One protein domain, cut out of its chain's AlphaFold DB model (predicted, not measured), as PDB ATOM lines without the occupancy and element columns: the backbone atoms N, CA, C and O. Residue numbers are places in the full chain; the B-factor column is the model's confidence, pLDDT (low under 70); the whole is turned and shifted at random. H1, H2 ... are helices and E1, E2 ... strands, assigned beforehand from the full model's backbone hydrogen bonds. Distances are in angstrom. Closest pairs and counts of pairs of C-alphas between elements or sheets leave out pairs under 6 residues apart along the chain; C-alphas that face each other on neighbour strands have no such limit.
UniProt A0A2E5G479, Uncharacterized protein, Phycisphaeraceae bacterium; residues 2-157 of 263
ATOM      1  N   ASN A   2     -23.832  15.252 -61.047       34.19
ATOM      2  CA  ASN A   2     -25.194  15.689 -60.659       34.19
ATOM      3  C   ASN A   2     -25.346  16.386 -59.282       34.19
ATOM      4  O   ASN A   2     -26.428  16.886 -58.992       34.19
ATOM      5  N   SER A   3     -24.323  16.419 -58.416       24.86
ATOM      6  CA  SER A   3     -24.406  17.085 -57.095       24.86
ATOM      7  C   SER A   3     -24.064  18.578 -57.140       24.86
ATOM      8  O   SER A   3     -24.646  19.356 -56.397       24.86
ATOM      9  N   CYS A   4     -23.164  18.983 -58.043       22.98
ATOM     10  CA  CYS A   4     -22.754  20.377 -58.233       22.98
ATOM     11  C   CYS A   4     -23.886  21.215 -58.853       22.98
ATOM     12  O   CYS A   4     -24.209  22.280 -58.347       22.98
ATOM     13  N   VAL A   5     -24.569  20.660 -59.863       24.89
ATOM     14  CA  VAL A   5     -25.727  21.290 -60.523       24.89
ATOM     15  C   VAL A   5     -26.924  21.413 -59.569       24.89
ATOM     16  O   VAL A   5     -27.583  22.445 -59.539       24.89
ATOM     17  N   LYS A   6     -27.163  20.407 -58.707       26.02
ATOM     18  CA  LYS A   6     -28.186  20.488 -57.648       26.02
ATOM     19  C   LYS A   6     -27.858  21.546 -56.590       26.02
ATOM     20  O   LYS A   6     -28.781  22.191 -56.107       26.02
ATOM     21  N   MET A   7     -26.587  21.746 -56.230       24.02
ATOM     22  CA  MET A   7     -26.178  22.834 -55.327       24.02
ATOM     23  C   MET A   7     -26.367  24.213 -55.960       24.02
ATOM     24  O   MET A   7     -26.873  25.099 -55.286       24.02
ATOM     25  N   GLU A   8     -26.042  24.390 -57.244       23.38
ATOM     26  CA  GLU A   8     -26.283  25.651 -57.963       23.38
ATOM     27  C   GLU A   8     -27.779  25.969 -58.106       23.38
ATOM     28  O   GLU A   8     -28.186  27.110 -57.880       23.38
ATOM     29  N   GLU A   9     -28.627  24.977 -58.400       25.92
ATOM     30  CA  GLU A   9     -30.091  25.145 -58.391       25.92
ATOM     31  C   GLU A   9     -30.622  25.452 -56.986       25.92
ATOM     32  O   GLU A   9     -31.501  26.297 -56.828       25.92
ATOM     33  N   THR A  10     -30.068  24.816 -55.949       26.92
ATOM     34  CA  THR A  10     -30.444  25.064 -54.548       26.92
ATOM     35  C   THR A  10     -30.037  26.478 -54.125       26.92
ATOM     36  O   THR A  10     -30.877  27.209 -53.610       26.92
ATOM     37  N   MET A  11     -28.819  26.928 -54.447       24.05
ATOM     38  CA  MET A  11     -28.338  28.301 -54.217       24.05
ATOM     39  C   MET A  11     -29.152  29.342 -54.993       24.05
ATOM     40  O   MET A  11     -29.548  30.358 -54.427       24.05
ATOM     41  N   THR A  12     -29.486  29.073 -56.256       26.94
ATOM     42  CA  THR A  12     -30.351  29.948 -57.067       26.94
ATOM     43  C   THR A  12     -31.758  30.034 -56.464       26.94
ATOM     44  O   THR A  12     -32.342  31.115 -56.382       26.94
ATOM     45  N   ASN A  13     -32.292  28.922 -55.954       28.69
ATOM     46  CA  ASN A  13     -33.567  28.887 -55.242       28.69
ATOM     47  C   ASN A  13     -33.508  29.589 -53.872       28.69
ATOM     48  O   ASN A  13     -34.476  30.249 -53.501       28.69
ATOM     49  N   LEU A  14     -32.387  29.528 -53.150       28.89
ATOM     50  CA  LEU A  14     -32.142  30.253 -51.894       28.89
ATOM     51  C   LEU A  14     -32.055  31.769 -52.103       28.89
ATOM     52  O   LEU A  14     -32.684  32.524 -51.359       28.89
ATOM     53  N   ILE A  15     -31.378  32.221 -53.160       29.83
ATOM     54  CA  ILE A  15     -31.333  33.633 -53.572       29.83
ATOM     55  C   ILE A  15     -32.740  34.112 -53.966       29.83
ATOM     56  O   ILE A  15     -33.220  35.134 -53.468       29.83
ATOM     57  N   ASN A  16     -33.464  33.325 -54.770       29.56
ATOM     58  CA  ASN A  16     -34.843  33.630 -55.172       29.56
ATOM     59  C   ASN A  16     -35.830  33.640 -53.993       29.56
ATOM     60  O   ASN A  16     -36.828  34.365 -54.018       29.56
ATOM     61  N   THR A  17     -35.577  32.854 -52.948       33.38
ATOM     62  CA  THR A  17     -36.454  32.789 -51.771       33.38
ATOM     63  C   THR A  17     -36.132  33.891 -50.753       33.38
ATOM     64  O   THR A  17     -37.056  34.442 -50.154       33.38
ATOM     65  N   SER A  18     -34.871  34.327 -50.672       34.19
ATOM     66  CA  SER A  18     -34.455  35.539 -49.947       34.19
ATOM     67  C   SER A  18     -35.074  36.800 -50.569       34.19
ATOM     68  O   SER A  18     -35.604  37.651 -49.857       34.19
ATOM     69  N   ALA A  19     -35.130  36.869 -51.905       32.19
ATOM     70  CA  ALA A  19     -35.849  37.916 -52.634       32.19
ATOM     71  C   ALA A  19     -37.377  37.863 -52.412       32.19
ATOM     72  O   ALA A  19     -38.009  38.906 -52.270       32.19
ATOM     73  N   LYS A  20     -37.978  36.665 -52.294       35.97
ATOM     74  CA  LYS A  20     -39.399  36.493 -51.904       35.97
ATOM     75  C   LYS A  20     -39.692  36.887 -50.455       35.97
ATOM     76  O   LYS A  20     -40.850  37.123 -50.120       35.97
ATOM     77  N   ALA A  21     -38.681  36.928 -49.589       39.31
ATOM     78  CA  ALA A  21     -38.839  37.362 -48.208       39.31
ATOM     79  C   ALA A  21     -38.938  38.893 -48.076       39.31
ATOM     80  O   ALA A  21     -39.348  39.364 -47.009       39.31
ATOM     81  N   MET A  22     -38.594  39.642 -49.135       49.84
ATOM     82  CA  MET A  22     -38.774  41.088 -49.250       49.84
ATOM     83  C   MET A  22     -40.051  41.427 -50.016       49.84
ATOM     84  O   MET A  22     -40.311  40.939 -51.113       49.84
ATOM     85  N   LEU A  23     -40.859  42.301 -49.431       48.62
ATOM     86  CA  LEU A  23     -42.048  42.836 -50.079       48.62
ATOM     87  C   LEU A  23     -41.645  43.939 -51.050       48.62
ATOM     88  O   LEU A  23     -40.869  44.816 -50.673       48.62
ATOM     89  N   ASN A  24     -42.216  43.905 -52.256       66.56
ATOM     90  CA  ASN A  24     -41.886  44.796 -53.374       66.56
ATOM     91  C   ASN A  24     -40.387  44.774 -53.716       66.56
ATOM     92  O   ASN A  24     -39.701  45.782 -53.515       66.56
ATOM     93  N   PRO A  25     -39.867  43.625 -54.185       75.56
ATOM     94  CA  PRO A  25     -38.457  43.489 -54.516       75.56
ATOM     95  C   PRO A  25     -38.042  44.549 -55.539       75.56
ATOM     96  O   PRO A  25     -38.781  44.830 -56.481       75.56
ATOM     97  N   ALA A  26     -36.859  45.117 -55.337       81.81
ATOM     98  CA  ALA A  26     -36.271  46.112 -56.216       81.81
ATOM     99  C   ALA A  26     -34.840  45.712 -56.578       81.81
ATOM    100  O   ALA A  26     -34.090  45.159 -55.771       81.81
ATOM    101  N   THR A  27     -34.453  46.013 -57.807       90.31
ATOM    102  CA  THR A  27     -33.077  45.923 -58.282       90.31
ATOM    103  C   THR A  27     -32.252  47.088 -57.743       90.31
ATOM    104  O   THR A  27     -32.779  48.154 -57.423       90.31
ATOM    105  N   LEU A  28     -30.925  46.927 -57.705       90.50
ATOM    106  CA  LEU A  28     -30.025  48.023 -57.340       90.50
ATOM    107  C   LEU A  28     -30.255  49.260 -58.223       90.50
ATOM    108  O   LEU A  28     -30.299  50.374 -57.717       90.50
ATOM    109  N   SER A  29     -30.462  49.060 -59.527       93.69
ATOM    110  CA  SER A  29     -30.738  50.147 -60.474       93.69
ATOM    111  C   SER A  29     -32.000  50.931 -60.100       93.69
ATOM    112  O   SER A  29     -31.978  52.159 -60.074       93.69
ATOM    113  N   GLU A  30     -33.083  50.238 -59.737       92.75
ATOM    114  CA  GLU A  30     -34.324  50.881 -59.289       92.75
ATOM    115  C   GLU A  30     -34.123  51.663 -57.989       92.75
ATOM    116  O   GLU A  30     -34.621  52.781 -57.876       92.75
ATOM    117  N   VAL A  31     -33.352  51.128 -57.035       93.75
ATOM    118  CA  VAL A  31     -33.033  51.836 -55.784       93.75
ATOM    119  C   VAL A  31     -32.205  53.096 -56.044       93.75
ATOM    120  O   VAL A  31     -32.516  54.156 -55.498       93.75
ATOM    121  N   MET A  32     -31.184  53.007 -56.899       94.94
ATOM    122  CA  MET A  32     -30.339  54.147 -57.276       94.94
ATOM    123  C   MET A  32     -31.100  55.194 -58.098       94.94
ATOM    124  O   MET A  32     -30.748  56.372 -58.075       94.94
ATOM    125  N   GLY A  33     -32.154  54.779 -58.805       95.25
ATOM    126  CA  GLY A  33     -33.023  55.656 -59.583       95.25
ATOM    127  C   GLY A  33     -34.009  56.480 -58.750       95.25
ATOM    128  O   GLY A  33     -34.605  57.411 -59.290       95.25
ATOM    129  N   VAL A  34     -34.197  56.178 -57.457       95.69
ATOM    130  CA  VAL A  34     -35.123  56.936 -56.601       95.69
ATOM    131  C   VAL A  34     -34.564  58.345 -56.336       95.69
ATOM    132  O   VAL A  34     -33.503  58.471 -55.715       95.69
ATOM    133  N   PRO A  35     -35.280  59.421 -56.717       96.25
ATOM    134  CA  PRO A  35     -34.811  60.786 -56.503       96.25
ATOM    135  C   PRO A  35     -34.636  61.113 -55.018       96.25
ATOM    136  O   PRO A  35     -35.560  60.956 -54.217       96.25
ATOM    137  N   VAL A  36     -33.461  61.630 -54.655       96.94
ATOM    138  CA  VAL A  36     -33.200  62.118 -53.297       96.94
ATOM    139  C   VAL A  36     -33.962  63.437 -53.098       96.94
ATOM    140  O   VAL A  36     -33.752  64.378 -53.868       96.94
ATOM    141  N   PRO A  37     -34.840  63.557 -52.086       95.69
ATOM    142  CA  PRO A  37     -35.545  64.806 -51.823       95.69
ATOM    143  C   PRO A  37     -34.571  65.903 -51.365       95.69
ATOM    144  O   PRO A  37     -33.532  65.601 -50.773       95.69
ATOM    145  N   PRO A  38     -34.899  67.190 -51.561       95.56
ATOM    146  CA  PRO A  38     -34.062  68.276 -51.075       95.56
ATOM    147  C   PRO A  38     -34.018  68.302 -49.541       95.56
ATOM    148  O   PRO A  38     -35.008  68.033 -48.853       95.56
ATOM    149  N   ARG A  39     -32.860  68.681 -48.991       95.50
ATOM    150  CA  ARG A  39     -32.724  68.962 -47.556       95.50
ATOM    151  C   ARG A  39     -33.562  70.184 -47.157       95.50
ATOM    152  O   ARG A  39     -33.739  71.106 -47.948       95.50
ATOM    153  N   THR A  40     -34.006  70.215 -45.906       94.06
ATOM    154  CA  THR A  40     -34.654  71.383 -45.280       94.06
ATOM    155  C   THR A  40     -33.984  71.676 -43.939       94.06
ATOM    156  O   THR A  40     -33.206  70.851 -43.458       94.06
ATOM    157  N   ASP A  41     -34.329  72.785 -43.286       93.00
ATOM    158  CA  ASP A  41     -33.757  73.175 -41.985       93.00
ATOM    159  C   ASP A  41     -33.893  72.094 -40.899       93.00
ATOM    160  O   ASP A  41     -33.076  72.004 -39.985       93.00
ATOM    161  N   THR A  42     -34.916  71.242 -41.008       91.44
ATOM    162  CA  THR A  42     -35.227  70.189 -40.028       91.44
ATOM    163  C   THR A  42     -35.058  68.772 -40.574       91.44
ATOM    164  O   THR A  42     -35.275  67.810 -39.838       91.44
ATOM    165  N   TYR A  43     -34.678  68.624 -41.847       94.50
ATOM    166  CA  TYR A  43     -34.598  67.325 -42.514       94.50
ATOM    167  C   TYR A  43     -33.340  67.193 -43.369       94.50
ATOM    168  O   TYR A  43     -33.158  67.939 -44.333       94.50
ATOM    169  N   MET A  44     -32.519  66.196 -43.045       96.44
ATOM    170  CA  MET A  44     -31.342  65.803 -43.811       96.44
ATOM    171  C   MET A  44     -31.577  64.423 -44.443       96.44
ATOM    172  O   MET A  44     -31.574  63.427 -43.714       96.44
ATOM    173  N   PRO A  45     -31.783  64.329 -45.768       96.06
ATOM    174  CA  PRO A  45     -31.924  63.040 -46.434       96.06
ATOM    175  C   PRO A  45     -30.615  62.247 -46.349       96.06
ATOM    176  O   PRO A  45     -29.527  62.813 -46.446       96.06
ATOM    177  N   VAL A  46     -30.731  60.931 -46.195       97.12
ATOM    178  CA  VAL A  46     -29.625  59.987 -46.404       97.12
ATOM    179  C   VAL A  46     -29.938  59.251 -47.696       97.12
ATOM    180  O   VAL A  46     -30.971  58.587 -47.708       97.12
ATOM    181  N   PRO A  47     -29.141  59.372 -48.767       97.25
ATOM    182  CA  PRO A  47     -29.396  58.634 -49.996       97.25
ATOM    183  C   PRO A  47     -29.444  57.119 -49.753       97.25
ATOM    184  O   PRO A  47     -28.636  56.566 -49.012       97.25
ATOM    185  N   HIS A  48     -30.391  56.437 -50.395       95.62
ATOM    186  CA  HIS A  48     -30.503  54.976 -50.381       95.62
ATOM    187  C   HIS A  48     -29.213  54.303 -50.865       95.62
ATOM    188  O   HIS A  48     -28.778  53.322 -50.267       95.62
ATOM    189  N   GLY A  49     -28.590  54.865 -51.906       95.56
ATOM    190  CA  GLY A  49     -27.323  54.386 -52.461       95.56
ATOM    191  C   GLY A  49     -26.184  54.403 -51.449       95.56
ATOM    192  O   GLY A  49     -25.539  53.377 -51.269       95.56
ATOM    193  N   ASP A  50     -26.014  55.504 -50.711       96.31
ATOM    194  CA  ASP A  50     -24.978  55.633 -49.677       96.31
ATOM    195  C   ASP A  50     -25.094  54.541 -48.606       96.31
ATOM    196  O   ASP A  50     -24.087  54.063 -48.090       96.31
ATOM    197  N   ILE A  51     -26.320  54.131 -48.259       94.06
ATOM    198  CA  ILE A  51     -26.557  53.050 -47.294       94.06
ATOM    199  C   ILE A  51     -26.101  51.710 -47.864       94.06
ATOM    200  O   ILE A  51     -25.437  50.947 -47.166       94.06
ATOM    201  N   ILE A  52     -26.456  51.426 -49.116       93.12
ATOM    202  CA  ILE A  52     -26.096  50.172 -49.782       93.12
ATOM    203  C   ILE A  52     -24.587  50.087 -49.979       93.12
ATOM    204  O   ILE A  52     -24.003  49.044 -49.687       93.12
ATOM    205  N   GLU A  53     -23.961  51.170 -50.440       94.75
ATOM    206  CA  GLU A  53     -22.512  51.269 -50.601       94.75
ATOM    207  C   GLU A  53     -21.823  51.034 -49.259       94.75
ATOM    208  O   GLU A  53     -21.056  50.089 -49.139       94.75
ATOM    209  N   TYR A  54     -22.214  51.770 -48.215       94.31
ATOM    210  CA  TYR A  54     -21.650  51.613 -46.874       94.31
ATOM    211  C   TYR A  54     -21.725  50.176 -46.338       94.31
ATOM    212  O   TYR A  54     -20.777  49.700 -45.721       94.31
ATOM    213  N   VAL A  55     -22.834  49.465 -46.569       89.75
ATOM    214  CA  VAL A  55     -22.958  48.057 -46.155       89.75
ATOM    215  C   VAL A  55     -22.091  47.136 -47.011       89.75
ATOM    216  O   VAL A  55     -21.496  46.196 -46.490       89.75
ATOM    217  N   SER A  56     -22.040  47.390 -48.318       91.00
ATOM    218  CA  SER A  56     -21.396  46.499 -49.285       91.00
ATOM    219  C   SER A  56     -19.881  46.674 -49.355       91.00
ATOM    220  O   SER A  56     -19.201  45.761 -49.814       91.00
ATOM    221  N   THR A  57     -19.367  47.830 -48.931       91.88
ATOM    222  CA  THR A  57     -17.938  48.156 -48.911       91.88
ATOM    223  C   THR A  57     -17.453  48.286 -47.475       91.88
ATOM    224  O   THR A  57     -16.879  47.351 -46.930       91.88
ATOM    225  N   ASP A  58     -17.764  49.404 -46.821       92.00
ATOM    226  CA  ASP A  58     -17.110  49.813 -45.579       92.00
ATOM    227  C   ASP A  58     -17.378  48.815 -44.451       92.00
ATOM    228  O   ASP A  58     -16.482  48.459 -43.692       92.00
ATOM    229  N   LEU A  59     -18.624  48.359 -44.328       87.44
ATOM    230  CA  LEU A  59     -19.023  47.420 -43.287       87.44
ATOM    231  C   LEU A  59     -18.582  45.987 -43.595       87.44
ATOM    232  O   LEU A  59     -18.277  45.242 -42.667       87.44
ATOM    233  N   ALA A  60     -18.524  45.615 -44.875       89.19
ATOM    234  CA  ALA A  60     -17.985  44.330 -45.300       89.19
ATOM    235  C   ALA A  60     -16.478  44.236 -45.002       89.19
ATOM    236  O   ALA A  60     -16.030  43.226 -44.468       89.19
ATOM    237  N   ASP A  61     -15.722  45.312 -45.234       90.56
ATOM    238  CA  ASP A  61     -14.291  45.396 -44.914       90.56
ATOM    239  C   ASP A  61     -14.015  45.291 -43.402       90.56
ATOM    240  O   ASP A  61     -12.954  44.825 -42.984       90.56
ATOM    241  N   MET A  62     -14.974  45.699 -42.563       89.31
ATOM    242  CA  MET A  62     -14.896  45.559 -41.101       89.31
ATOM    243  C   MET A  62     -15.211  44.141 -40.601       89.31
ATOM    244  O   MET A  62     -15.044  43.879 -39.411       89.31
ATOM    245  N   LEU A  63     -15.657  43.239 -41.479       85.75
ATOM    246  CA  LEU A  63     -16.035  41.858 -41.174       85.75
ATOM    247  C   LEU A  63     -15.136  40.867 -41.943       85.75
ATOM    248  O   LEU A  63     -15.639  40.102 -42.766       85.75
ATOM    249  N   PRO A  64     -13.809  40.860 -41.711       86.81
ATOM    250  CA  PRO A  64     -12.847  40.154 -42.562       86.81
ATOM    251  C   PRO A  64     -12.992  38.624 -42.549       86.81
ATOM    252  O   PRO A  64     -12.551  37.960 -43.485       86.81
ATOM    253  N   GLU A  65     -13.600  38.042 -41.512       82.94
ATOM    254  CA  GLU A  65     -13.925  36.610 -41.454       82.94
ATOM    255  C   GLU A  65     -15.153  36.207 -42.294       82.94
ATOM    256  O   GLU A  65     -15.436  35.013 -42.450       82.94
ATOM    257  N   PHE A  66     -15.872  37.186 -42.851       84.81
ATOM    258  CA  PHE A  66     -17.072  36.983 -43.646       84.81
ATOM    259  C   PHE A  66     -16.922  37.565 -45.055       84.81
ATOM    260  O   PHE A  66     -16.192  38.515 -45.305       84.81
ATOM    261  N   THR A  67     -17.639  36.994 -46.018       87.75
ATOM    262  CA  THR A  67     -17.711  37.526 -47.386       87.75
ATOM    263  C   THR A  67     -19.145  37.904 -47.704       87.75
ATOM    264  O   THR A  67     -20.047  37.107 -47.456       87.75
ATOM    265  N   LEU A  68     -19.369  39.088 -48.278       88.06
ATOM    266  CA  LEU A  68     -20.691  39.474 -48.769       88.06
ATOM    267  C   LEU A  68     -21.143  38.486 -49.855       88.06
ATOM    268  O   LEU A  68     -20.470  38.306 -50.869       88.06
ATOM    269  N   GLU A  69     -22.271  37.827 -49.625       84.50
ATOM    270  CA  GLU A  69     -22.840  36.834 -50.534       84.50
ATOM    271  C   GLU A  69     -23.927  37.449 -51.410       84.50
ATOM    272  O   GLU A  69     -23.936  37.253 -52.627       84.50
ATOM    273  N   SER A  70     -24.855  38.191 -50.807       83.06
ATOM    274  CA  SER A  70     -25.957  38.791 -51.548       83.06
ATOM    275  C   SER A  70     -26.481  40.056 -50.889       83.06
ATOM    276  O   SER A  70     -26.375  40.248 -49.680       83.06
ATOM    277  N   ASN A  71     -27.083  40.907 -51.715       83.62
ATOM    278  CA  ASN A  71     -27.883  42.035 -51.280       83.62
ATOM    279  C   ASN A  71     -29.288  41.890 -51.854       83.62
ATOM    280  O   ASN A  71     -29.463  41.683 -53.056       83.62
ATOM    281  N   THR A  72     -30.286  42.035 -50.995       81.00
ATOM    282  CA  THR A  72     -31.696  42.069 -51.385       81.00
ATOM    283  C   THR A  72     -32.294  43.406 -50.981       81.00
ATOM    284  O   THR A  72     -31.969  43.940 -49.917       81.00
ATOM    285  N   PHE A  73     -33.146  43.962 -51.843       80.88
ATOM    286  CA  PHE A  73     -33.773  45.262 -51.624       80.88
ATOM    287  C   PHE A  73     -35.274  45.186 -51.871       80.88
ATOM    288  O   PHE A  73     -35.745  44.444 -52.734       80.88
ATOM    289  N   GLY A  74     -36.013  46.007 -51.135       79.44
ATOM    290  CA  GLY A  74     -37.426  46.254 -51.341       79.44
ATOM    291  C   GLY A  74     -37.728  47.745 -51.268       79.44
ATOM    292  O   GLY A  74     -37.226  48.452 -50.389       79.44
ATOM    293  N   LEU A  75     -38.565  48.219 -52.189       81.12
ATOM    294  CA  LEU A  75     -39.028  49.602 -52.239       81.12
ATOM    295  C   LEU A  75     -40.530  49.681 -51.972       81.12
ATOM    296  O   LEU A  75     -41.334  48.916 -52.492       81.12
ATOM    297  N   SER A  76     -40.950  50.651 -51.174       78.12
ATOM    298  CA  SER A  76     -42.368  50.918 -50.928       78.12
ATOM    299  C   SER A  76     -42.649  52.413 -50.943       78.12
ATOM    300  O   SER A  76     -41.720  53.220 -50.894       78.12
ATOM    301  N   ARG A  77     -43.938  52.776 -51.024       79.88
ATOM    302  CA  ARG A  77     -44.390  54.175 -51.118       79.88
ATOM    303  C   ARG A  77     -43.715  54.907 -52.283       79.88
ATOM    304  O   ARG A  77     -43.050  55.916 -52.079       79.88
ATOM    305  N   ASP A  78     -43.826  54.330 -53.478       84.81
ATOM    306  CA  ASP A  78     -43.262  54.884 -54.716       84.81
ATOM    307  C   ASP A  78     -41.751  55.171 -54.621       84.81
ATOM    308  O   ASP A  78     -41.251  56.203 -55.061       84.81
ATOM    309  N   GLY A  79     -41.012  54.254 -53.983       84.56
ATOM    310  CA  GLY A  79     -39.562  54.350 -53.790       84.56
ATOM    311  C   GLY A  79     -39.132  55.139 -52.552       84.56
ATOM    312  O   GLY A  79     -37.974  55.051 -52.139       84.56
ATOM    313  N   ALA A  80     -40.045  55.864 -51.897       86.06
ATOM    314  CA  ALA A  80     -39.696  56.691 -50.748       86.06
ATOM    315  C   ALA A  80     -39.158  55.873 -49.570       86.06
ATOM    316  O   ALA A  80     -38.332  56.385 -48.822       86.06
ATOM    317  N   CYS A  81     -39.590  54.625 -49.393       83.00
ATOM    318  CA  CYS A  81     -39.124  53.749 -48.323       83.00
ATOM    319  C   CYS A  81     -38.289  52.594 -48.874       83.00
ATOM    320  O   CYS A  81     -38.793  51.795 -49.662       83.00
ATOM    321  N   LEU A  82     -37.053  52.480 -48.387       84.44
ATOM    322  CA  LEU A  82     -36.137  51.376 -48.654       84.44
ATOM    323  C   LEU A  82     -36.096  50.425 -47.464       84.44
ATOM    324  O   LEU A  82     -35.956  50.850 -46.314       84.44
ATOM    325  N   PHE A  83     -36.103  49.138 -47.778       80.81
ATOM    326  CA  PHE A  83     -35.687  48.063 -46.893       80.81
ATOM    327  C   PHE A  83     -34.644  47.233 -47.630       80.81
ATOM    328  O   PHE A  83     -34.802  46.958 -48.817       80.81
ATOM    329  N   GLY A  84     -33.576  46.848 -46.949       79.25
ATOM    330  CA  GLY A  84     -32.515  46.050 -47.538       79.25
ATOM    331  C   GLY A  84     -31.943  45.050 -46.551       79.25
ATOM    332  O   GLY A  84     -32.089  45.199 -45.335       79.25
ATOM    333  N   MET A  85     -31.327  44.010 -47.089       82.19
ATOM    334  CA  MET A  85     -30.597  43.015 -46.321       82.19
ATOM    335  C   MET A  85     -29.351  42.610 -47.094       82.19
ATOM    336  O   MET A  85     -29.451  42.185 -48.245       82.19
ATOM    337  N   ALA A  86     -28.208  42.734 -46.431       84.25
ATOM    338  CA  ALA A  86     -26.942  42.173 -46.867       84.25
ATOM    339  C   ALA A  86     -26.702  40.861 -46.129       84.25
ATOM    340  O   ALA A  86     -26.688  40.847 -44.898       84.25
ATOM    341  N   SER A  87     -26.524  39.781 -46.876       81.81
ATOM    342  CA  SER A  87     -26.216  38.454 -46.354       81.81
ATOM    343  C   SER A  87     -24.750  38.149 -46.588       81.81
ATOM    344  O   SER A  87     -24.235  38.344 -47.691       81.81
ATOM    345  N   PHE A  88     -24.087  37.652 -45.555       82.94
ATOM    346  CA  PHE A  88     -22.690  37.262 -45.599       82.94
ATOM    347  C   PHE A  88     -22.560  35.743 -45.460       82.94
ATOM    348  O   PHE A  88     -23.463  35.078 -44.956       82.94
ATOM    349  N   LYS A  89     -21.413  35.201 -45.866       82.56
ATOM    350  CA  LYS A  89     -21.015  33.800 -45.665       82.56
ATOM    351  C   LYS A  89     -19.728  33.715 -44.849       82.56
ATOM    352  O   LYS A  89     -18.856  34.572 -45.001       82.56
ATOM    353  N   GLY A  90     -19.621  32.698 -43.996       74.69
ATOM    354  CA  GLY A  90     -18.408  32.405 -43.229       74.69
ATOM    355  C   GLY A  90     -17.317  31.750 -44.080       74.69
ATOM    356  O   GLY A  90     -17.589  31.168 -45.132       74.69
ATOM    357  N   GLY A  91     -16.065  31.830 -43.615       64.50
ATOM    358  CA  GLY A  91     -14.908  31.211 -44.282       64.50
ATOM    359  C   GLY A  91     -14.936  29.674 -44.350       64.50
ATOM    360  O   GLY A  91     -14.208  29.079 -45.139       64.50
ATOM    361  N   ASP A  92     -15.791  29.029 -43.560       62.28
ATOM    362  CA  ASP A  92     -16.051  27.585 -43.543       62.28
ATOM    363  C   ASP A  92     -17.105  27.136 -44.578       62.28
ATOM    364  O   ASP A  92     -17.365  25.942 -44.722       62.28
ATOM    365  N   GLY A  93     -17.686  28.078 -45.332       53.66
ATOM    366  CA  GLY A  93     -18.717  27.811 -46.334       53.66
ATOM    367  C   GLY A  93     -20.124  27.654 -45.755       53.66
ATOM    368  O   GLY A  93     -21.052  27.362 -46.511       53.66
ATOM    369  N   TYR A  94     -20.298  27.863 -44.446       54.47
ATOM    370  CA  TYR A  94     -21.612  27.964 -43.819       54.47
ATOM    371  C   TYR A  94     -22.182  29.393 -43.943       54.47
ATOM    372  O   TYR A  94     -21.531  30.333 -44.415       54.47
ATOM    373  N   ALA A  95     -23.445  29.544 -43.532       64.50
ATOM    374  CA  ALA A  95     -24.143  30.827 -43.468       64.50
ATOM    375  C   ALA A  95     -23.385  31.832 -42.593       64.50
ATOM    376  O   ALA A  95     -22.778  31.438 -41.609       64.50
ATOM    377  N   GLY A  96     -23.430  33.118 -42.921       69.31
ATOM    378  CA  GLY A  96     -22.825  34.178 -42.120       69.31
ATOM    379  C   GLY A  96     -23.860  35.138 -41.528       69.31
ATOM    380  O   GLY A  96     -25.075  34.914 -41.590       69.31
ATOM    381  N   PRO A  97     -23.396  36.240 -40.922       75.75
ATOM    382  CA  PRO A  97     -24.282  37.262 -40.415       75.75
ATOM    383  C   PRO A  97     -25.093  37.921 -41.532       75.75
ATOM    384  O   PRO A  97     -24.738  37.892 -42.708       75.75
ATOM    385  N   SER A  98     -26.200  38.541 -41.151       77.62
ATOM    386  CA  SER A  98     -26.998  39.391 -42.023       77.62
ATOM    387  C   SER A  98     -27.177  40.768 -41.410       77.62
ATOM    388  O   SER A  98     -27.372  40.932 -40.205       77.62
ATOM    389  N   ILE A  99     -27.136  41.775 -42.270       79.69
ATOM    390  CA  ILE A  99     -27.275  43.172 -41.891       79.69
ATOM    391  C   ILE A  99     -28.511  43.702 -42.590       79.69
ATOM    392  O   ILE A  99     -28.523  43.906 -43.804       79.69
ATOM    393  N   ALA A 100     -29.570  43.904 -41.814       78.94
ATOM    394  CA  ALA A 100     -30.789  44.520 -42.300       78.94
ATOM    395  C   ALA A 100     -30.693  46.037 -42.137       78.94
ATOM    396  O   ALA A 100     -30.256  46.544 -41.103       78.94
ATOM    397  N   PHE A 101     -31.151  46.772 -43.140       82.75
ATOM    398  CA  PHE A 101     -31.166  48.225 -43.128       82.75
ATOM    399  C   PHE A 101     -32.475  48.765 -43.685       82.75
ATOM    400  O   PHE A 101     -33.185  48.116 -44.454       82.75
ATOM    401  N   ARG A 102     -32.821  49.978 -43.264       83.75
ATOM    402  CA  ARG A 102     -34.013  50.680 -43.734       83.75
ATOM    403  C   ARG A 102     -33.772  52.171 -43.827       83.75
ATOM    404  O   ARG A 102     -32.947  52.722 -43.094       83.75
ATOM    405  N   ASN A 103     -34.554  52.828 -44.669       89.50
ATOM    406  CA  ASN A 103     -34.503  54.268 -44.837       89.50
ATOM    407  C   ASN A 103     -35.818  54.809 -45.393       89.50
ATOM    408  O   ASN A 103     -36.547  54.087 -46.071       89.50
ATOM    409  N   SER A 104     -36.098  56.093 -45.162       86.88
ATOM    410  CA  SER A 104     -37.155  56.775 -45.904       86.88
ATOM    411  C   SER A 104     -36.805  58.191 -46.317       86.88
ATOM    412  O   SER A 104     -36.076  58.898 -45.627       86.88
ATOM    413  N   TYR A 105     -37.395  58.598 -47.434       94.00
ATOM    414  CA  TYR A 105     -37.390  59.953 -47.962       94.00
ATOM    415  C   TYR A 105     -38.626  60.762 -47.557       94.00
ATOM    416  O   TYR A 105     -38.570  61.989 -47.523       94.00
ATOM    417  N   ASP A 106     -39.724  60.091 -47.200       87.19
ATOM    418  CA  ASP A 106     -40.994  60.707 -46.795       87.19
ATOM    419  C   ASP A 106     -41.109  60.935 -45.276       87.19
ATOM    420  O   ASP A 106     -42.167  61.328 -44.786       87.19
ATOM    421  N   LYS A 107     -40.016  60.720 -44.526       88.06
ATOM    422  CA  LYS A 107     -39.923  60.888 -43.062       88.06
ATOM    423  C   LYS A 107     -40.789  59.904 -42.267       88.06
ATOM    424  O   LYS A 107     -40.932  60.073 -41.055       88.06
ATOM    425  N   SER A 108     -41.357  58.886 -42.914       75.69
ATOM    426  CA  SER A 108     -42.203  57.891 -42.249       75.69
ATOM    427  C   SER A 108     -41.404  56.961 -41.331       75.69
ATOM    428  O   SER A 108     -41.929  56.505 -40.313       75.69
ATOM    429  N   ILE A 109     -40.125  56.722 -41.645       76.88
ATOM    430  CA  ILE A 109     -39.207  55.914 -40.837       76.88
ATOM    431  C   ILE A 109     -37.806  56.530 -40.758       76.88
ATOM    432  O   ILE A 109     -37.299  57.131 -41.700       76.88
ATOM    433  N   SER A 110     -37.151  56.334 -39.616       81.62
ATOM    434  CA  SER A 110     -35.732  56.649 -39.414       81.62
ATOM    435  C   SER A 110     -34.831  55.804 -40.316       81.62
ATOM    436  O   SER A 110     -35.139  54.627 -40.530       81.62
ATOM    437  N   VAL A 111     -33.657  56.323 -40.683       86.69
ATOM    438  CA  VAL A 111     -32.557  55.459 -41.134       86.69
ATOM    439  C   VAL A 111     -32.138  54.540 -39.986       86.69
ATOM    440  O   VAL A 111     -32.053  54.976 -38.830       86.69
ATOM    441  N   GLY A 112     -31.924  53.259 -40.272       81.56
ATOM    442  CA  GLY A 112     -31.525  52.318 -39.237       81.56
ATOM    443  C   GLY A 112     -30.976  51.001 -39.748       81.56
ATOM    444  O   GLY A 112     -31.215  50.622 -40.892       81.56
ATOM    445  N   PHE A 113     -30.255  50.335 -38.851       80.44
ATOM    446  CA  PHE A 113     -29.540  49.087 -39.061       80.44
ATOM    447  C   PHE A 113     -29.885  48.117 -37.934       80.44
ATOM    448  O   PHE A 113     -29.979  48.507 -36.764       80.44
ATOM    449  N   ALA A 114     -30.054  46.855 -38.298       74.31
ATOM    450  CA  ALA A 114     -30.143  45.740 -37.377       74.31
ATOM    451  C   ALA A 114     -29.131  44.682 -37.809       74.31
ATOM    452  O   ALA A 114     -29.034  44.345 -38.990       74.31
ATOM    453  N   PHE A 115     -28.389  44.175 -36.834       74.56
ATOM    454  CA  PHE A 115     -27.457  43.077 -37.034       74.56
ATOM    455  C   PHE A 115     -28.123  41.807 -36.548       74.56
ATOM    456  O   PHE A 115     -28.706  41.797 -35.465       74.56
ATOM    457  N   GLY A 116     -28.017  40.758 -37.342       61.53
ATOM    458  CA  GLY A 116     -28.426  39.428 -36.946       61.53
ATOM    459  C   GLY A 116     -27.557  38.388 -37.602       61.53
ATOM    460  O   GLY A 116     -26.701  38.705 -38.422       61.53
ATOM    461  N   ALA A 117     -27.777  37.136 -37.243       51.12
ATOM    462  CA  ALA A 117     -27.242  36.043 -38.026       51.12
ATOM    463  C   ALA A 117     -28.303  35.450 -38.944       51.12
ATOM    464  O   ALA A 117     -29.491  35.487 -38.648       51.12
ATOM    465  N   GLN A 118     -27.874  34.972 -40.103       48.28
ATOM    466  CA  GLN A 118     -28.679  34.098 -40.931       48.28
ATOM    467  C   GLN A 118     -28.090  32.715 -40.729       48.28
ATOM    468  O   GLN A 118     -26.888  32.534 -40.890       48.28
ATOM    469  N   VAL A 119     -28.908  31.729 -40.365       34.69
ATOM    470  CA  VAL A 119     -28.467  30.339 -40.459       34.69
ATOM    471  C   VAL A 119     -29.343  29.589 -41.440       34.69
ATOM    472  O   VAL A 119     -30.571  29.657 -41.441       34.69
ATOM    473  N   PHE A 120     -28.624  28.903 -42.309       33.00
ATOM    474  CA  PHE A 120     -29.065  28.024 -43.363       33.00
ATOM    475  C   PHE A 120     -29.631  26.735 -42.767       33.00
ATOM    476  O   PHE A 120     -28.891  25.926 -42.221       33.00
ATOM    477  N   VAL A 121     -30.954  26.635 -42.780       29.17
ATOM    478  CA  VAL A 121     -31.831  25.581 -43.329       29.17
ATOM    479  C   VAL A 121     -33.201  26.249 -43.220       29.17
ATOM    480  O   VAL A 121     -33.921  26.079 -42.238       29.17
ATOM    481  N   CYS A 122     -33.380  27.237 -44.096       40.84
ATOM    482  CA  CYS A 122     -34.539  28.101 -44.269       40.84
ATOM    483  C   CYS A 122     -34.076  29.279 -45.115       40.84
ATOM    484  O   CYS A 122     -33.372  30.168 -44.631       40.84
ATOM    485  N   ALA A 123     -34.549  29.384 -46.348       34.97
ATOM    486  CA  ALA A 123     -34.401  30.607 -47.129       34.97
ATOM    487  C   ALA A 123     -35.297  31.765 -46.605       34.97
ATOM    488  O   ALA A 123     -35.775  32.609 -47.361       34.97
ATOM    489  N   ASN A 124     -35.564  31.778 -45.293       44.91
ATOM    490  CA  ASN A 124     -36.660  32.492 -44.638       44.91
ATOM    491  C   ASN A 124     -36.186  33.655 -43.761       44.91
ATOM    492  O   ASN A 124     -37.018  34.324 -43.151       44.91
ATOM    493  N   GLY A 125     -34.875  33.926 -43.733       47.19
ATOM    494  CA  GLY A 125     -34.300  35.075 -43.034       47.19
ATOM    495  C   GLY A 125     -34.692  35.083 -41.562       47.19
ATOM    496  O   GLY A 125     -35.493  35.919 -41.136       47.19
ATOM    497  N   MET A 126     -34.164  34.121 -40.798       43.06
ATOM    498  CA  MET A 126     -34.177  34.222 -39.344       43.06
ATOM    499  C   MET A 126     -33.476  35.526 -38.959       43.06
ATOM    500  O   MET A 126     -32.348  35.760 -39.373       43.06
ATOM    501  N   PHE A 127     -34.156  36.367 -38.183       47.09
ATOM    502  CA  PHE A 127     -33.563  37.570 -37.616       47.09
ATOM    503  C   PHE A 127     -33.601  37.455 -36.107       47.09
ATOM    504  O   PHE A 127     -34.667  37.494 -35.498       47.09
ATOM    505  N   THR A 128     -32.426  37.358 -35.517       45.81
ATOM    506  CA  THR A 128     -32.213  37.777 -34.137       45.81
ATOM    507  C   THR A 128     -31.486  39.092 -34.239       45.81
ATOM    508  O   THR A 128     -30.549  39.208 -35.019       45.81
ATOM    509  N   GLY A 129     -31.960  40.124 -33.566       45.06
ATOM    510  CA  GLY A 129     -31.306  41.410 -33.705       45.06
ATOM    511  C   GLY A 129     -31.988  42.481 -32.898       45.06
ATOM    512  O   GLY A 129     -33.161  42.784 -33.105       45.06
ATOM    513  N   ASP A 130     -31.214  43.111 -32.025       49.62
ATOM    514  CA  ASP A 130     -31.557  44.437 -31.549       49.62
ATOM    515  C   ASP A 130     -31.518  45.391 -32.753       49.62
ATOM    516  O   ASP A 130     -30.612  45.322 -33.592       49.62
ATOM    517  N   ILE A 131     -32.473  46.322 -32.859       52.19
ATOM    518  CA  ILE A 131     -32.257  47.503 -33.706       52.19
ATOM    519  C   ILE A 131     -31.110  48.262 -33.056       52.19
ATOM    520  O   ILE A 131     -31.309  49.023 -32.108       52.19
ATOM    521  N   VAL A 132     -29.899  48.018 -33.538       61.53
ATOM    522  CA  VAL A 132     -28.711  48.544 -32.879       61.53
ATOM    523  C   VAL A 132     -28.569  50.036 -33.153       61.53
ATOM    524  O   VAL A 132     -28.105  50.789 -32.296       61.53
ATOM    525  N   VAL A 133     -29.043  50.492 -34.317       69.88
ATOM    526  CA  VAL A 133     -28.953  51.895 -34.716       69.88
ATOM    527  C   VAL A 133     -30.241  52.341 -35.393       69.88
ATOM    528  O   VAL A 133     -30.625  51.816 -36.432       69.88
ATOM    529  N   ALA A 134     -30.890  53.368 -34.846       79.50
ATOM    530  CA  ALA A 134     -31.950  54.102 -35.528       79.50
ATOM    531  C   ALA A 134     -31.813  55.599 -35.240       79.50
ATOM    532  O   ALA A 134     -31.763  56.020 -34.080       79.50
ATOM    533  N   LYS A 135     -31.758  56.422 -36.291       85.56
ATOM    534  CA  LYS A 135     -31.657  57.880 -36.169       85.56
ATOM    535  C   LYS A 135     -32.646  58.578 -37.089       85.56
ATOM    536  O   LYS A 135     -32.798  58.233 -38.257       85.56
ATOM    537  N   LYS A 136     -33.331  59.585 -36.543       89.88
ATOM    538  CA  LYS A 136     -34.149  60.499 -37.343       89.88
ATOM    539  C   LYS A 136     -33.243  61.277 -38.299       89.88
ATOM    540  O   LYS A 136     -32.094  61.557 -37.969       89.88
ATOM    541  N   HIS A 137     -33.793  61.656 -39.444       93.19
ATOM    542  CA  HIS A 137     -33.131  62.423 -40.500       93.19
ATOM    543  C   HIS A 137     -32.890  63.888 -40.120       93.19
ATOM    544  O   HIS A 137     -33.439  64.800 -40.728       93.19
ATOM    545  N   THR A 138     -32.095  64.123 -39.082       94.31
ATOM    546  CA  THR A 138     -31.679  65.457 -38.630       94.31
ATOM    547  C   THR A 138     -30.263  65.776 -39.105       94.31
ATOM    548  O   THR A 138     -29.594  64.948 -39.724       94.31
ATOM    549  N   LEU A 139     -29.772  66.979 -38.803       94.69
ATOM    550  CA  LEU A 139     -28.395  67.373 -39.103       94.69
ATOM    551  C   LEU A 139     -27.387  66.306 -38.623       94.69
ATOM    552  O   LEU A 139     -27.532  65.758 -37.531       94.69
ATOM    553  N   ASN A 140     -26.381  66.009 -39.452       92.88
ATOM    554  CA  ASN A 140     -25.323  65.015 -39.203       92.88
ATOM    555  C   ASN A 140     -25.801  63.567 -38.991       92.88
ATOM    556  O   ASN A 140     -25.049  62.741 -38.462       92.88
ATOM    557  N   VAL A 141     -27.026  63.230 -39.420       94.12
ATOM    558  CA  VAL A 141     -27.582  61.876 -39.283       94.12
ATOM    559  C   VAL A 141     -26.645  60.809 -39.851       94.12
ATOM    560  O   VAL A 141     -26.384  59.823 -39.167       94.12
ATOM    561  N   TRP A 142     -26.073  61.017 -41.040       95.12
ATOM    562  CA  TRP A 142     -25.283  59.976 -41.699       95.12
ATOM    563  C   TRP A 142     -23.980  59.657 -40.964       95.12
ATOM    564  O   TRP A 142     -23.683  58.496 -40.698       95.12
ATOM    565  N   GLN A 143     -23.241  60.684 -40.536       94.19
ATOM    566  CA  GLN A 143     -22.039  60.499 -39.720       94.19
ATOM    567  C   GLN A 143     -22.362  59.812 -38.385       94.19
ATOM    568  O   GLN A 143     -21.656  58.893 -37.980       94.19
ATOM    569  N   SER A 144     -23.454  60.224 -37.736       92.25
ATOM    570  CA  SER A 144     -23.889  59.648 -36.458       92.25
ATOM    571  C   SER A 144     -24.251  58.168 -36.594       92.25
ATOM    572  O   SER A 144     -23.936  57.364 -35.721       92.25
ATOM    573  N   VAL A 145     -24.925  57.803 -37.685       90.94
ATOM    574  CA  VAL A 145     -25.296  56.418 -37.983       90.94
ATOM    575  C   VAL A 145     -24.055  55.567 -38.220       90.94
ATOM    576  O   VAL A 145     -23.931  54.529 -37.578       90.94
ATOM    577  N   LYS A 146     -23.109  56.029 -39.051       92.19
ATOM    578  CA  LYS A 146     -21.858  55.301 -39.319       92.19
ATOM    579  C   LYS A 146     -21.052  55.034 -38.046       92.19
ATOM    580  O   LYS A 146     -20.631  53.907 -37.828       92.19
ATOM    581  N   GLN A 147     -20.919  56.025 -37.163       90.81
ATOM    582  CA  GLN A 147     -20.224  55.848 -35.878       90.81
ATOM    583  C   GLN A 147     -20.893  54.798 -34.981       90.81
ATOM    584  O   GLN A 147     -20.213  53.992 -34.350       90.81
ATOM    585  N   LEU A 148     -22.229  54.790 -34.923       86.44
ATOM    586  CA  LEU A 148     -22.969  53.815 -34.121       86.44
ATOM    587  C   LEU A 148     -22.893  52.402 -34.708       86.44
ATOM    588  O   LEU A 148     -22.784  51.442 -33.947       86.44
ATOM    589  N   VAL A 149     -22.938  52.277 -36.038       85.38
ATOM    590  CA  VAL A 149     -22.771  50.993 -36.733       85.38
ATOM    591  C   VAL A 149     -21.364  50.452 -36.492       85.38
ATOM    592  O   VAL A 149     -21.242  49.328 -36.021       85.38
ATOM    593  N   GLN A 150     -20.328  51.271 -36.693       87.19
ATOM    594  CA  GLN A 150     -18.928  50.920 -36.420       87.19
ATOM    595  C   GLN A 150     -18.719  50.438 -34.981       87.19
ATOM    596  O   GLN A 150     -18.151  49.374 -34.764       87.19
ATOM    597  N   GLY A 151     -19.249  51.163 -33.990       83.75
ATOM    598  CA  GLY A 151     -19.169  50.761 -32.579       83.75
ATOM    599  C   GLY A 151     -19.984  49.512 -32.215       83.75
ATOM    600  O   GLY A 151     -19.996  49.103 -31.056       83.75
ATOM    601  N   SER A 152     -20.700  48.932 -33.178       79.00
ATOM    602  CA  SER A 152     -21.561  47.767 -32.993       79.00
ATOM    603  C   SER A 152     -21.144  46.556 -33.824       79.00
ATOM    604  O   SER A 152     -21.773  45.508 -33.682       79.00
ATOM    605  N   VAL A 153     -20.101  46.675 -34.651       79.81
ATOM    606  CA  VAL A 153     -19.621  45.592 -35.526       79.81
ATOM    607  C   VAL A 153     -19.248  44.351 -34.719       79.81
ATOM    608  O   VAL A 153     -19.675  43.259 -35.070       79.81
ATOM    609  N   ASP A 154     -18.596  44.508 -33.565       77.31
ATOM    610  CA  ASP A 154     -18.224  43.381 -32.692       77.31
ATOM    611  C   ASP A 154     -19.435  42.541 -32.238       77.31
ATOM    612  O   ASP A 154     -19.317  41.349 -31.937       77.31
ATOM    613  N   ARG A 155     -20.638  43.134 -32.207       73.25
ATOM    614  CA  ARG A 155     -21.867  42.406 -31.861       73.25
ATOM    615  C   ARG A 155     -22.301  41.450 -32.963       73.25
ATOM    616  O   ARG A 155     -23.034  40.512 -32.662       73.25
ATOM    617  N   VAL A 156     -21.880  41.671 -34.208       74.00
ATOM    618  CA  VAL A 156     -22.222  40.831 -35.361       74.00
ATOM    619  C   VAL A 156     -21.685  39.414 -35.154       74.00
ATOM    620  O   VAL A 156     -22.466  38.463 -35.162       74.00
ATOM    621  N   GLY A 157     -20.388  39.283 -34.855       72.31
ATOM    622  CA  GLY A 157     -19.757  37.992 -34.565       72.31
ATOM    623  C   GLY A 157     -20.370  37.298 -33.343       72.31
ATOM    624  O   GLY A 157     -20.753  36.133 -33.417       72.31
TER     625      GLY A 157
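What this domain is: This is residues 2 to 157 of the 263 residues of an uncharacterized protein of Phycisphaeraceae bacterium (UniProt A0A2E5G479). One twisted sheet of five antiparallel strands makes the body, with H3 and H5 packed over one of its faces. H1 is a long helical arm: its last residues graze the sheet at the E1 end of the strand order, and residues 2 to 10 stick out free. The printed part has 156 residues, with four named helices, then five strands, then two more helices along the chain; the sheet's order is E1, E2, E3, E4, E5. The class is mixed, helices and strands, and the strands form a meander, each the antiparallel neighbour of the one before. The whole is compact, with a radius of gyration of the C-alphas of 16.0 A, yet elongated in outline, spanning 60 by 33 by 22 A.

Where its parts are: H1 takes residues 2 to 20 and is 26.7 A long from its first C-alpha, at (-25.194, 15.689, -60.659), to its last. H2 is residues 28 to 32, H3 residues 48 to 56, 12.5 A long, and H4 residues 58 to 61. E1, residues 66 to 76, begins with C-alpha 66 at (-17.072, 36.983, -43.646), is 29.8 A long and bends by 53 degrees at residue 69. E2 is residues 81 to 90, 30.2 A long, and E3 is residues 95 to 104, 29.1 A long. E4, residues 111 to 117, measures 20.4 A, and E5, residues 131 to 135, measures 10.7 A. H5, residues 141 to 150, is 14.3 A long, and H6, residues 154 to 157, ends with C-alpha 157 at (-19.757, 37.992, -34.565).

How they stand to each other: In the sheet, E1 and E5 are the edge strands. The hairpin of E1 and E2 has N 74 and O 83 within hydrogen-bond range at 2.8 A, and that of E2 and E3 has N 84 and O 101 at 2.8 A. In the hairpin of E3 and E4, N 100 and O 114 are 2.9 A apart; in that of E4 and E5, N 113 and O 133 are 2.9 A apart. Residues 25 to 26 form a short antiparallel pairing with residues 73 to 74 of E1. H3 and H5 lie on the same face of the sheet, in two layers, helices on one face of a sheet. H3 has a height over the sheet of 8.3 A, lies over E2 and E3, and runs along the strands at 8 degrees to E2 on the local plane; the closest C-alphas of H3 and E2 are those of His 48 and Leu 82, 6.9 A apart. H5 has a height of 8.4 A, lies over E5 and runs along the strands at 8 degrees to E5 on the local plane; its closest C-alphas to E5 are those of Leu 148 and Val 133, 6.3 A apart. H3 and H5 are near each other, with 6 pairs of C-alphas within 10 A. H2 touches H3, the closest C-alphas being those of Met 32 and Gly 49, 5.7 A apart. H3 and H4 meet only through their link. H1, H2, H4 and H6 only graze the sheet, H1 with its residues 15 to 20; H1 and H5 are apart. Every O i to N i+4 pair is within hydrogen-bond range in H2, H3 and H5, and 14 of 15 are in H1; H4 and H6 are too short for such a pair.

The domain as a whole: The two C-alphas farthest apart, those of Asn 2 and Asp 41, are 61.0 A apart. Without residues 2 to 10 the body spans 49 by 31 by 22 A. The printed part has no cut. The links H2 to H3 and E4 to E5 are long. The mean pLDDT of the printed part is 73.3, with 47 residues under 70: residues 2 to 24, 91 to 96 and 116 to 133. H1 has a mean of 28.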